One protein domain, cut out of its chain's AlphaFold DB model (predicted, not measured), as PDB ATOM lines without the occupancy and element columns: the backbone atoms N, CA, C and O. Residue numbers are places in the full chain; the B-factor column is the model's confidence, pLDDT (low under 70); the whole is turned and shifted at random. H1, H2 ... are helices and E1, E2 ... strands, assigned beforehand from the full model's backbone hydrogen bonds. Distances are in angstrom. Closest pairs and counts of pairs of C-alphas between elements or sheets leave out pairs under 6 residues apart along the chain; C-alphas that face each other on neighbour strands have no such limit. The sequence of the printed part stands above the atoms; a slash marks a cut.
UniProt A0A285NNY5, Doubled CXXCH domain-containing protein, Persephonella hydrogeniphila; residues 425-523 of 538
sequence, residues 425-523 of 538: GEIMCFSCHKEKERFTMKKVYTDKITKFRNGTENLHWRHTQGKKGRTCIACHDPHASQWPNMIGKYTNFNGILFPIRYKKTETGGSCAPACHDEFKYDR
ATOM      1  N   GLY A 425     314.526 168.645 168.700       71.31
ATOM      2  CA  GLY A 425     315.810 168.860 169.376       71.31
ATOM      3  C   GLY A 425     316.027 170.256 169.977       71.31
ATOM      4  O   GLY A 425     316.974 170.433 170.741       71.31
ATOM      5  N   GLU A 426     315.174 171.232 169.662       75.62
ATOM      6  CA  GLU A 426     315.242 172.604 170.188       75.62
ATOM      7  C   GLU A 426     314.534 172.736 171.551       75.62
ATOM      8  O   GLU A 426     314.708 173.728 172.260       75.62
ATOM      9  N   ILE A 427     313.788 171.706 171.967       81.81
ATOM     10  CA  ILE A 427     313.057 171.661 173.237       81.81
ATOM     11  C   ILE A 427     314.015 171.362 174.397       81.81
ATOM     12  O   ILE A 427     314.894 170.500 174.303       81.81
ATOM     13  N   MET A 428     313.802 172.015 175.549       88.19
ATOM     14  CA  MET A 428     314.601 171.851 176.772       88.19
ATOM     15  C   MET A 428     314.919 170.390 177.133       88.19
ATOM     16  O   MET A 428     316.039 170.124 177.582       88.19
ATOM     17  N   CYS A 429     313.987 169.457 176.911       87.62
ATOM     18  CA  CYS A 429     314.125 168.026 177.204       87.62
ATOM     19  C   CYS A 429     315.423 167.419 176.637       87.62
ATOM     20  O   CYS A 429     316.112 166.665 177.332       87.62
ATOM     21  N   PHE A 430     315.827 167.822 175.428       87.25
ATOM     22  CA  PHE A 430     317.027 167.306 174.753       87.25
ATOM     23  C   PHE A 430     318.347 167.829 175.328       87.25
ATOM     24  O   PHE A 430     319.430 167.433 174.904       87.25
ATOM     25  N   SER A 431     318.288 168.673 176.361       85.62
ATOM     26  CA  SER A 431     319.471 168.994 177.167       85.62
ATOM     27  C   SER A 431     319.983 167.789 177.954       85.62
ATOM     28  O   SER A 431     321.157 167.766 178.316       85.62
ATOM     29  N   CYS A 432     319.106 166.815 178.219       88.50
ATOM     30  CA  CYS A 432     319.417 165.603 178.970       88.50
ATOM     31  C   CYS A 432     319.066 164.330 178.189       88.50
ATOM     32  O   CYS A 432     319.836 163.376 178.233       88.50
ATOM     33  N   HIS A 433     317.938 164.313 177.474       87.88
ATOM     34  CA  HIS A 433     317.490 163.171 176.674       87.88
ATOM     35  C   HIS A 433     318.118 163.230 175.281       87.88
ATOM     36  O   HIS A 433     317.660 163.994 174.439       87.88
ATOM     37  N   LYS A 434     319.205 162.491 175.050       85.25
ATOM     38  CA  LYS A 434     320.004 162.608 173.816       85.25
ATOM     39  C   LYS A 434     319.598 161.620 172.721       85.25
ATOM     40  O   LYS A 434     320.043 161.784 171.591       85.25
ATOM     41  N   GLU A 435     318.759 160.639 173.040       84.44
ATOM     42  CA  GLU A 435     318.360 159.539 172.156       84.44
ATOM     43  C   GLU A 435     317.343 160.012 171.102       84.44
ATOM     44  O   GLU A 435     316.136 159.777 171.210       84.44
ATOM     45  N   LYS A 436     317.817 160.736 170.084       81.75
ATOM     46  CA  LYS A 436     316.972 161.307 169.022       81.75
ATOM     47  C   LYS A 436     316.339 160.231 168.142       81.75
ATOM     48  O   LYS A 436     315.234 160.430 167.641       81.75
ATOM     49  N   GLU A 437     316.994 159.082 168.018       85.00
ATOM     50  CA  GLU A 437     316.567 157.912 167.245       85.00
ATOM     51  C   GLU A 437     315.183 157.424 167.681       85.00
ATOM     52  O   GLU A 437     314.380 156.984 166.855       85.00
ATOM     53  N   ARG A 438     314.852 157.600 168.971       87.25
ATOM     54  CA  ARG A 438     313.526 157.306 169.524       87.25
ATOM     55  C   ARG A 438     312.404 158.057 168.808       87.25
ATOM     56  O   ARG A 438     311.283 157.564 168.803       87.25
ATOM     57  N   PHE A 439     312.680 159.207 168.203       86.50
ATOM     58  CA  PHE A 439     311.670 160.068 167.589       86.50
ATOM     59  C   PHE A 439     311.816 160.179 166.072       86.50
ATOM     60  O   PHE A 439     310.853 160.544 165.403       86.50
ATOM     61  N   THR A 440     312.995 159.882 165.519       86.00
ATOM     62  CA  THR A 440     313.284 160.032 164.084       86.00
ATOM     63  C   THR A 440     313.117 158.738 163.291       86.00
ATOM     64  O   THR A 440     312.832 158.799 162.098       86.00
ATOM     65  N   MET A 441     313.223 157.568 163.927       90.38
ATOM     66  CA  MET A 441     313.074 156.282 163.240       90.38
ATOM     67  C   MET A 441     311.607 155.860 163.138       90.38
ATOM     68  O   MET A 441     310.967 155.629 164.160       90.38
ATOM     69  N   LYS A 442     311.094 155.672 161.915       92.88
ATOM     70  CA  LYS A 442     309.730 155.161 161.670       92.88
ATOM     71  C   LYS A 442     309.546 153.709 162.130       92.88
ATOM     72  O   LYS A 442     308.490 153.356 162.651       92.88
ATOM     73  N   LYS A 443     310.574 152.871 161.956       94.00
ATOM     74  CA  LYS A 443     310.583 151.467 162.391       94.00
ATOM     75  C   LYS A 443     311.719 151.201 163.371       94.00
ATOM     76  O   LYS A 443     312.828 151.689 163.178       94.00
ATOM     77  N   VAL A 444     311.439 150.415 164.405       92.38
ATOM     78  CA  VAL A 444     312.386 150.020 165.452       92.38
ATOM     79  C   VAL A 444     312.223 148.529 165.740       92.38
ATOM     80  O   VAL A 444     311.133 148.071 166.075       92.38
ATOM     81  N   TYR A 445     313.328 147.789 165.659       91.44
ATOM     82  CA  TYR A 445     313.368 146.332 165.854       91.44
ATOM     83  C   TYR A 445     313.918 145.918 167.227       91.44
ATOM     84  O   TYR A 445     313.988 144.738 167.544       91.44
ATOM     85  N   THR A 446     314.318 146.886 168.060       88.06
ATOM     86  CA  THR A 446     314.933 146.634 169.368       88.06
ATOM     87  C   THR A 446     314.324 147.494 170.466       88.06
ATOM     88  O   THR A 446     314.087 148.692 170.306       88.06
ATOM     89  N   ASP A 447     314.156 146.890 171.638       87.38
ATOM     90  CA  ASP A 447     313.686 147.570 172.844       87.38
ATOM     91  C   ASP A 447     314.717 148.554 173.422       87.38
ATOM     92  O   ASP A 447     314.369 149.361 174.288       87.38
ATOM     93  N   LYS A 448     315.968 148.530 172.932       88.25
ATOM     94  CA  LYS A 448     317.021 149.480 173.329       88.25
ATOM     95  C   LYS A 448     316.686 150.924 172.931       88.25
ATOM     96  O   LYS A 448     317.036 151.847 173.658       88.25
ATOM     97  N   ILE A 449     315.981 151.122 171.812       87.38
ATOM     98  CA  ILE A 449     315.615 152.460 171.310       87.38
ATOM     99  C   ILE A 449     314.305 152.933 171.958       87.38
ATOM    100  O   ILE A 449     314.235 154.008 172.569       87.38
ATOM    101  N   THR A 450     313.250 152.121 171.850       90.25
ATOM    102  CA  THR A 450     311.943 152.409 172.447       90.25
ATOM    103  C   THR A 450     311.144 151.137 172.689       90.25
ATOM    104  O   THR A 450     311.113 150.232 171.860       90.25
ATOM    105  N   LYS A 451     310.430 151.115 173.816       91.75
ATOM    106  CA  LYS A 451     309.412 150.102 174.126       91.75
ATOM    107  C   LYS A 451     307.987 150.547 173.764       91.75
ATOM    108  O   LYS A 451     307.049 149.766 173.894       91.75
ATOM    109  N   PHE A 452     307.821 151.791 173.317       93.06
ATOM    110  CA  PHE A 452     306.558 152.324 172.814       93.06
ATOM    111  C   PHE A 452     306.511 152.142 171.293       93.06
ATOM    112  O   PHE A 452     306.891 153.035 170.531       93.06
ATOM    113  N   ARG A 453     306.157 150.925 170.873       93.69
ATOM    114  CA  ARG A 453     306.051 150.502 169.471       93.69
ATOM    115  C   ARG A 453     304.966 149.432 169.320       93.69
ATOM    116  O   ARG A 453     304.777 148.648 170.248       93.69
ATOM    117  N   ASN A 454     304.285 149.407 168.179       94.50
ATOM    118  CA  ASN A 454     303.324 148.363 167.814       94.50
ATOM    119  C   ASN A 454     303.959 147.471 166.744       94.50
ATOM    120  O   ASN A 454     304.211 147.919 165.623       94.50
ATOM    121  N   GLY A 455     304.343 146.247 167.101       94.50
ATOM    122  CA  GLY A 455     305.332 145.503 166.328       94.50
ATOM    123  C   GLY A 455     306.582 146.347 166.117       94.50
ATOM    124  O   GLY A 455     307.158 146.882 167.064       94.50
ATOM    125  N   THR A 456     306.988 146.523 164.865       94.50
ATOM    126  CA  THR A 456     308.148 147.354 164.514       94.50
ATOM    127  C   THR A 456     307.824 148.841 164.387       94.50
ATOM    128  O   THR A 456     308.741 149.643 164.264       94.50
ATOM    129  N   GLU A 457     306.549 149.237 164.362       94.38
ATOM    130  CA  GLU A 457     306.158 150.635 164.161       94.38
ATOM    131  C   GLU A 457     306.461 151.472 165.407       94.38
ATOM    132  O   GLU A 457     305.917 151.229 166.484       94.38
ATOM    133  N   ASN A 458     307.308 152.490 165.264       94.19
ATOM    134  CA  ASN A 458     307.648 153.376 166.365       94.19
ATOM    135  C   ASN A 458     306.531 154.393 166.628       94.19
ATOM    136  O   ASN A 458     306.322 155.337 165.863       94.19
ATOM    137  N   LEU A 459     305.864 154.249 167.772       92.44
ATOM    138  CA  LEU A 459     304.749 155.116 168.125       92.44
ATOM    139  C   LEU A 459     305.199 156.502 168.587       92.44
ATOM    140  O   LEU A 459     304.429 157.444 168.436       92.44
ATOM    141  N   HIS A 460     306.427 156.686 169.083       91.56
ATOM    142  CA  HIS A 460     306.933 158.043 169.323       91.56
ATOM    143  C   HIS A 460     307.020 158.817 168.004       91.56
ATOM    144  O   HIS A 460     306.460 159.903 167.908       91.56
ATOM    145  N   TRP A 461     307.638 158.223 166.974       90.94
ATOM    146  CA  TRP A 461     307.715 158.815 165.633       90.94
ATOM    147  C   TRP A 461     306.320 159.137 165.084       90.94
ATOM    148  O   TRP A 461     306.077 160.264 164.664       90.94
ATOM    149  N   ARG A 462     305.367 158.195 165.168       89.12
ATOM    150  CA  ARG A 462     304.000 158.405 164.655       89.12
ATOM    151  C   ARG A 462     303.324 159.633 165.266       89.12
ATOM    152  O   ARG A 462     302.619 160.352 164.568       89.12
ATOM    153  N   HIS A 463     303.536 159.872 166.557       88.12
ATOM    154  CA  HIS A 463     302.874 160.954 167.279       88.12
ATOM    155  C   HIS A 463     303.586 162.298 167.175       88.12
ATOM    156  O   HIS A 463     302.925 163.326 167.292       88.12
ATOM    157  N   THR A 464     304.906 162.317 166.988       87.56
ATOM    158  CA  THR A 464     305.684 163.564 167.009       87.56
ATOM    159  C   THR A 464     306.029 164.098 165.622       87.56
ATOM    160  O   THR A 464     306.509 165.222 165.523       87.56
ATOM    161  N   GLN A 465     305.828 163.319 164.557       84.94
ATOM    162  CA  GLN A 465     306.169 163.718 163.188       84.94
ATOM    163  C   GLN A 465     304.958 164.235 162.396       84.94
ATOM    164  O   GLN A 465     303.807 163.968 162.734       84.94
ATOM    165  N   GLY A 466     305.232 164.964 161.309       80.19
ATOM    166  CA  GLY A 466     304.217 165.498 160.391       80.19
ATOM    167  C   GLY A 466     303.607 166.840 160.820       80.19
ATOM    168  O   GLY A 466     303.979 167.420 161.839       80.19
ATOM    169  N   LYS A 467     302.642 167.345 160.031       78.69
ATOM    170  CA  LYS A 467     302.003 168.668 160.233       78.69
ATOM    171  C   LYS A 467     301.278 168.805 161.582       78.69
ATOM    172  O   LYS A 467     301.159 169.911 162.099       78.69
ATOM    173  N   LYS A 468     300.804 167.691 162.153       84.19
ATOM    174  CA  LYS A 468     300.137 167.610 163.468       84.19
ATOM    175  C   LYS A 468     300.977 166.852 164.507       84.19
ATOM    176  O   LYS A 468     300.424 166.218 165.405       84.19
ATOM    177  N   GLY A 469     302.306 166.910 164.392       87.12
ATOM    178  CA  GLY A 469     303.212 166.330 165.383       87.12
ATOM    179  C   GLY A 469     302.964 166.923 166.773       87.12
ATOM    180  O   GLY A 469     302.932 168.142 166.937       87.12
ATOM    181  N   ARG A 470     302.747 166.068 167.772       88.19
ATOM    182  CA  ARG A 470     302.441 166.446 169.157       88.19
ATOM    183  C   ARG A 470     303.717 166.747 169.936       88.19
ATOM    184  O   ARG A 470     304.760 166.130 169.712       88.19
ATOM    185  N   THR A 471     303.630 167.676 170.878       89.06
ATOM    186  CA  THR A 471     304.718 167.974 171.814       89.06
ATOM    187  C   THR A 471     304.803 166.912 172.907       89.06
ATOM    188  O   THR A 471     303.870 166.142 173.137       89.06
ATOM    189  N   CYS A 472     305.928 166.857 173.622       88.31
ATOM    190  CA  CYS A 472     306.119 165.859 174.676       88.31
ATOM    191  C   CYS A 472     305.080 165.993 175.802       88.31
ATOM    192  O   CYS A 472     304.679 164.986 176.375       88.31
ATOM    193  N   ILE A 473     304.624 167.217 176.094       89.06
ATOM    194  CA  ILE A 473     303.649 167.500 177.161       89.06
ATOM    195  C   ILE A 473     302.228 167.037 176.843       89.06
ATOM    196  O   ILE A 473     301.418 166.909 177.753       89.06
ATOM    197  N   ALA A 474     301.937 166.717 175.579       89.81
ATOM    198  CA  ALA A 474     300.676 166.089 175.202       89.81
ATOM    199  C   ALA A 474     300.510 164.698 175.837       89.81
ATOM    200  O   ALA A 474     299.409 164.159 175.909       89.81
ATOM    201  N   CYS A 475     301.609 164.065 176.251       90.00
ATOM    202  CA  CYS A 475     301.569 162.738 176.859       90.00
ATOM    203  C   CYS A 475     302.375 162.639 178.147       90.00
ATOM    204  O   CYS A 475     302.100 161.738 178.933       90.00
ATOM    205  N   HIS A 476     303.363 163.509 178.370       92.38
ATOM    206  CA  HIS A 476     304.268 163.421 179.506       92.38
ATOM    207  C   HIS A 476     304.103 164.571 180.491       92.38
ATOM    208  O   HIS A 476     304.156 165.737 180.109       92.38
ATOM    209  N   ASP A 477     304.030 164.232 181.774       93.00
ATOM    210  CA  ASP A 477     304.194 165.192 182.855       93.00
ATOM    211  C   ASP A 477     305.692 165.361 183.177       93.00
ATOM    212  O   ASP A 477     306.346 164.405 183.608       93.00
ATOM    213  N   PRO A 478     306.289 166.547 182.971       92.75
ATOM    214  CA  PRO A 478     307.719 166.747 183.184       92.75
ATOM    215  C   PRO A 478     308.132 166.759 184.668       92.75
ATOM    216  O   PRO A 478     309.338 166.752 184.953       92.75
ATOM    217  N   HIS A 479     307.172 166.788 185.601       94.62
ATOM    218  CA  HIS A 479     307.406 166.833 187.042       94.62
ATOM    219  C   HIS A 479     307.179 165.468 187.691       94.62
ATOM    220  O   HIS A 479     308.127 164.864 188.211       94.62
ATOM    221  N   ALA A 480     305.937 164.983 187.677       95.00
ATOM    222  CA  ALA A 480     305.568 163.716 188.286       95.00
ATOM    223  C   ALA A 480     304.304 163.124 187.660       95.00
ATOM    224  O   ALA A 480     303.438 163.817 187.153       95.00
ATOM    225  N   SER A 481     304.188 161.802 187.712       94.31
ATOM    226  CA  SER A 481     303.074 161.078 187.103       94.31
ATOM    227  C   SER A 481     302.615 159.895 187.966       94.31
ATOM    228  O   SER A 481     303.378 159.367 188.786       94.31
ATOM    229  N   GLN A 482     301.367 159.443 187.786       90.12
ATOM    230  CA  GLN A 482     300.867 158.202 188.394       90.12
ATOM    231  C   GLN A 482     301.346 156.945 187.647       90.12
ATOM    232  O   GLN A 482     301.268 155.844 188.188       90.12
ATOM    233  N   TRP A 483     301.907 157.100 186.444       90.31
ATOM    234  CA  TRP A 483     302.341 156.025 185.556       90.31
ATOM    235  C   TRP A 483     303.857 156.080 185.305       90.31
ATOM    236  O   TRP A 483     304.492 157.137 185.382       90.31
ATOM    237  N   PRO A 484     304.487 154.936 184.983       89.12
ATOM    238  CA  PRO A 484     305.897 154.915 184.614       89.12
ATOM    239  C   PRO A 484     306.166 155.746 183.348       89.12
ATOM    240  O   PRO A 484     305.267 156.053 182.570       89.12
ATOM    241  N   ASN A 485     307.438 156.084 183.118       89.31
ATOM    242  CA  ASN A 485     307.888 156.880 181.965       89.31
ATOM    243  C   ASN A 485     307.236 158.269 181.863       89.31
ATOM    244  O   ASN A 485     307.169 158.839 180.778       89.31
ATOM    245  N   MET A 486     306.798 158.819 182.997       93.62
ATOM    246  CA  MET A 486     306.231 160.163 183.102       93.62
ATOM    247  C   MET A 486     304.940 160.361 182.298       93.62
ATOM    248  O   MET A 486     304.642 161.486 181.936       93.62
ATOM    249  N   ILE A 487     304.183 159.310 181.972       93.12
ATOM    250  CA  ILE A 487     302.939 159.453 181.192       93.12
ATOM    251  C   ILE A 487     301.899 160.207 182.030       93.12
ATOM    252  O   ILE A 487     301.561 159.754 183.113       93.12
ATOM    253  N   GLY A 488     301.410 161.358 181.585       91.44
ATOM    254  CA  GLY A 488     300.495 162.205 182.349       91.44
ATOM    255  C   GLY A 488     299.130 161.557 182.606       91.44
ATOM    256  O   GLY A 488     298.669 160.704 181.848       91.44
ATOM    257  N   LYS A 489     298.448 162.002 183.670       88.94
ATOM    258  CA  LYS A 489     297.034 161.645 183.905       88.94
ATOM    259  C   LYS A 489     296.133 162.268 182.855       88.94
ATOM    260  O   LYS A 489     295.211 161.625 182.354       88.94
ATOM    261  N   TYR A 490     296.425 163.528 182.558       88.69
ATOM    262  CA  TYR A 490     295.679 164.370 181.653       88.69
ATOM    263  C   TYR A 490     296.611 164.902 180.573       88.69
ATOM    264  O   TYR A 490     297.791 165.139 180.826       88.69
ATOM    265  N   THR A 491     296.054 165.125 179.392       87.94
ATOM    266  CA  THR A 491     296.638 165.995 178.382       87.94
ATOM    267  C   THR A 491     295.866 167.304 178.359       87.94
ATOM    268  O   THR A 491     294.637 167.294 178.389       87.94
ATOM    269  N   ASN A 492     296.579 168.424 178.291       85.75
ATOM    270  CA  ASN A 492     295.965 169.728 178.080       85.75
ATOM    271  C   ASN A 492     295.831 169.978 176.574       85.75
ATOM    272  O   ASN A 492     296.831 169.964 175.856       85.75
ATOM    273  N   PHE A 493     294.607 170.184 176.102       86.62
ATOM    274  CA  PHE A 493     294.324 170.612 174.740       86.62
ATOM    275  C   PHE A 493     293.466 171.877 174.790       86.62
ATOM    276  O   PHE A 493     292.298 171.821 175.169       86.62
ATOM    277  N   ASN A 494     294.061 173.022 174.438       82.31
ATOM    278  CA  ASN A 494     293.422 174.343 174.471       82.31
ATOM    279  C   ASN A 494     292.749 174.682 175.818       82.31
ATOM    280  O   ASN A 494     291.643 175.213 175.852       82.31
ATOM    281  N   GLY A 495     293.402 174.351 176.935       80.69
ATOM    282  CA  GLY A 495     292.905 174.617 178.289       80.69
ATOM    283  C   GLY A 495     292.028 173.507 178.872       80.69
ATOM    284  O   GLY A 495     291.779 173.503 180.074       80.69
ATOM    285  N   ILE A 496     291.608 172.531 178.063       84.06
ATOM    286  CA  ILE A 496     290.775 171.412 178.512       84.06
ATOM    287  C   ILE A 496     291.664 170.217 178.864       84.06
ATOM    288  O   ILE A 496     292.513 169.795 178.077       84.06
ATOM    289  N   LEU A 497     291.461 169.655 180.059       87.31
ATOM    290  CA  LEU A 497     292.196 168.489 180.549       87.31
ATOM    291  C   LEU A 497     291.472 167.188 180.186       87.31
ATOM    292  O   LEU A 497     290.488 166.810 180.818       87.31
ATOM    293  N   PHE A 498     292.006 166.452 179.212       88.50
ATOM    294  CA  PHE A 498     291.475 165.150 178.813       88.50
ATOM    295  C   PHE A 498     292.256 164.004 179.464       88.50
ATOM    296  O   PHE A 498     293.483 163.978 179.364       88.50
ATOM    297  N   PRO A 499     291.599 163.028 180.116       89.00
ATOM    298  CA  PRO A 499     292.293 161.908 180.744       89.00
ATOM    299  C   PRO A 499     292.910 160.985 179.687       89.00
ATOM    300  O   PRO A 499     292.213 160.585 178.765       89.00
ATOM    301  N   ILE A 500     294.176 160.589 179.844       87.62
ATOM    302  CA  ILE A 500     294.876 159.691 178.897       87.62
ATOM    303  C   ILE A 500     294.473 158.214 179.101       87.62
ATOM    304  O   ILE A 500     294.557 157.407 178.174       87.62
ATOM    305  N   ARG A 501     294.016 157.856 180.314       88.75
ATOM    306  CA  ARG A 501     293.567 156.501 180.708       88.75
ATOM    307  C   ARG A 501     294.558 155.396 180.305       88.75
ATOM    308  O   ARG A 501     294.164 154.354 179.789       88.75
ATOM    309  N   TYR A 502     295.852 155.632 180.529       90.75
ATOM    310  CA  TYR A 502     296.903 154.691 180.147       90.75
ATOM    311  C   TYR A 502     296.822 153.382 180.949       90.75
ATOM    312  O   TYR A 502     296.797 153.402 182.185       90.75
ATOM    313  N   LYS A 503     296.852 152.246 180.244       91.50
ATOM    314  CA  LYS A 503     296.985 150.900 180.817       91.50
ATOM    315  C   LYS A 503     298.232 150.233 180.252       91.50
ATOM    316  O   LYS A 503     298.439 150.184 179.044       91.50
ATOM    317  N   LYS A 504     299.086 149.710 181.126       91.12
ATOM    318  CA  LYS A 504     300.318 149.023 180.728       91.12
ATOM    319  C   LYS A 504     300.072 147.518 180.633       91.12
ATOM    320  O   LYS A 504     299.484 146.951 181.547       91.12
ATOM    321  N   THR A 505     300.597 146.878 179.591       92.94
ATOM    322  CA  THR A 505     300.770 145.418 179.534       92.94
ATOM    323  C   THR A 505     302.262 145.076 179.570       92.94
ATOM    324  O   THR A 505     303.125 145.961 179.549       92.94
ATOM    325  N   GLU A 506     302.604 143.793 179.663       91.44
ATOM    326  CA  GLU A 506     304.001 143.348 179.656       91.44
ATOM    327  C   GLU A 506     304.717 143.745 178.351       91.44
ATOM    328  O   GLU A 506     305.791 144.367 178.343       91.44
ATOM    329  N   THR A 507     304.058 143.474 177.231       93.06
ATOM    330  CA  THR A 507     304.550 143.648 175.861       93.06
ATOM    331  C   THR A 507     304.100 144.954 175.215       93.06
ATOM    332  O   THR A 507     304.577 145.275 174.131       93.06
ATOM    333  N   GLY A 508     303.267 145.764 175.870       93.44
ATOM    334  CA  GLY A 508     302.707 146.975 175.273       93.44
ATOM    335  C   GLY A 508     301.819 147.790 176.215       93.44
ATOM    336  O   GLY A 508     302.215 148.116 177.341       93.44
ATOM    337  N   GLY A 509     300.632 148.170 175.744       93.75
ATOM    338  CA  GLY A 509     299.654 148.912 176.534       93.75
ATOM    339  C   GLY A 509     298.497 149.470 175.713       93.75
ATOM    340  O   GLY A 509     298.354 149.175 174.528       93.75
ATOM    341  N   SER A 510     297.683 150.307 176.350       92.25
ATOM    342  CA  SER A 510     296.601 151.046 175.708       92.25
ATOM    343  C   SER A 510     296.480 152.471 176.239       92.25
ATOM    344  O   SER A 510     296.850 152.750 177.381       92.25
ATOM    345  N   CYS A 511     295.970 153.371 175.401       88.06
ATOM    346  CA  CYS A 511     295.593 154.734 175.766       88.06
ATOM    347  C   CYS A 511     294.184 155.013 175.235       88.06
ATOM    348  O   CYS A 511     293.886 154.689 174.088       88.06
ATOM    349  N   ALA A 512     293.350 155.664 176.042       84.38
ATOM    350  CA  ALA A 512     291.992 156.053 175.665       84.38
ATOM    351  C   ALA A 512     291.756 157.519 176.060       84.38
ATOM    352  O   ALA A 512     291.155 157.788 177.108       84.38
ATOM    353  N   PRO A 513     292.294 158.483 175.291       70.81
ATOM    354  CA  PRO A 513     291.978 159.881 175.507       70.81
ATOM    355  C   PRO A 513     290.512 160.128 175.159       70.81
ATOM    356  O   PRO A 513     289.982 159.569 174.211       70.81
ATOM    357  N   ALA A 514     289.851 160.975 175.941       68.19
ATOM    358  CA  ALA A 514     288.390 161.069 175.971       68.19
ATOM    359  C   ALA A 514     287.680 161.391 174.637       68.19
ATOM    360  O   ALA A 514     286.469 161.227 174.569       68.19
ATOM    361  N   CYS A 515     288.392 161.852 173.604       69.31
ATOM    362  CA  CYS A 515     287.810 162.222 172.310       69.31
ATOM    363  C   CYS A 515     287.865 161.113 171.246       69.31
ATOM    364  O   CYS A 515     287.326 161.315 170.163       69.31
ATOM    365  N   HIS A 516     288.555 159.995 171.491       72.81
ATOM    366  CA  HIS A 516     288.657 158.899 170.527       72.81
ATOM    367  C   HIS A 516     288.722 157.534 171.215       72.81
ATOM    368  O   HIS A 516     289.017 157.443 172.407       72.81
ATOM    369  N   ASP A 517     288.491 156.474 170.442       79.25
ATOM    370  CA  ASP A 517     288.493 155.101 170.946       79.25
ATOM    371  C   ASP A 517     289.834 154.692 171.574       79.25
ATOM    372  O   ASP A 517     290.880 155.326 171.380       79.25
ATOM    373  N   GLU A 518     289.793 153.619 172.368       87.06
ATOM    374  CA  GLU A 518     290.984 153.033 172.975       87.06
ATOM    375  C   GLU A 518     291.922 152.494 171.889       87.06
ATOM    376  O   GLU A 518     291.594 151.552 171.170       87.06
ATOM    377  N   PHE A 519     293.139 153.035 171.833       88.94
ATOM    378  CA  PHE A 519     294.203 152.506 170.989       88.94
ATOM    379  C   PHE A 519     295.115 151.603 171.807       88.94
ATOM    380  O   PHE A 519     295.658 152.010 172.839       88.94
ATOM    381  N   LYS A 520     295.318 150.382 171.318       93.06
ATOM    382  CA  LYS A 520     296.197 149.364 171.894       93.06
ATOM    383  C   LYS A 520     297.462 149.215 171.057       93.06
ATOM    384  O   LYS A 520     297.473 149.470 169.852       93.06
ATOM    385  N   TYR A 521     298.538 148.781 171.693       94.12
ATOM    386  CA  TYR A 521     299.777 148.422 171.019       94.12
ATOM    387  C   TYR A 521     300.454 147.255 171.721       94.12
ATOM    388  O   TYR A 521     300.376 147.129 172.943       94.12
ATOM    389  N   ASP A 522     301.164 146.442 170.945       95.00
ATOM    390  CA  ASP A 522     301.933 145.311 171.450       95.00
ATOM    391  C   ASP A 522     303.186 145.102 170.589       95.00
ATOM    392  O   ASP A 522     303.134 145.137 169.359       95.00
ATOM    393  N   ARG A 523     304.340 144.928 171.238       94.31
ATOM    394  CA  ARG A 523     305.646 144.800 170.575       94.31
ATOM    395  C   ARG A 523     305.875 143.438 169.910       94.31
ATOM    396  O   ARG A 523     306.743 143.364 169.038       94.31
TER     397      ARG A 523
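This is residues 425 to 523 of the 538 residues of the protein "Doubled CXXCH domain-containing protein" of Persephonella hydrogeniphila (UniProt A0A285NNY5). With little regular structure, this is a rounded body, mostly loops, with H3 near its middle beside H2, H1 far out, and two separate small hairpins, E1 with E2 and E3 with E4. The 99 printed residues hold, in order, three helices and four strands, both sheets antiparallel; the class is mixed, with only 30 residues in named elements. It is compact, radius of gyration of the C-alphas 13.3 A, spanning 34 by 31 by 28 A.

Find C-alpha 428 at (314.601, 171.851, 176.772), where H1, residues 428 to 431, begins. Next come H2, 437 to 440, H3, 459 to 464, E1, 490 to 493, E2, 496 to 499, E3, 508 to 511, and E4, 519 to 522, 10.6 A long, ending at (301.933, 145.311, 171.450).

H1 touches no helix. H2 and H3 touch, closest at the C-alphas of Phe 439 and Trp 461, 4.6 A. In H3 every O i to N i+4 pair is within hydrogen-bond range; H1 and H2 are too short for one. In hairpin E1 and E2, N 491 and O 498 are 2.8 A apart; in E3 and E4, N 511 and O 519, 2.9 A. E2 and E3 are apart.

The farthest C-alphas, Tyr 445 and Gly 495, are 37.1 A apart. The printed part has no cut; links H2 to H3 and H3 to E1 are long. Residues 514 to 515 have pLDDT under 70.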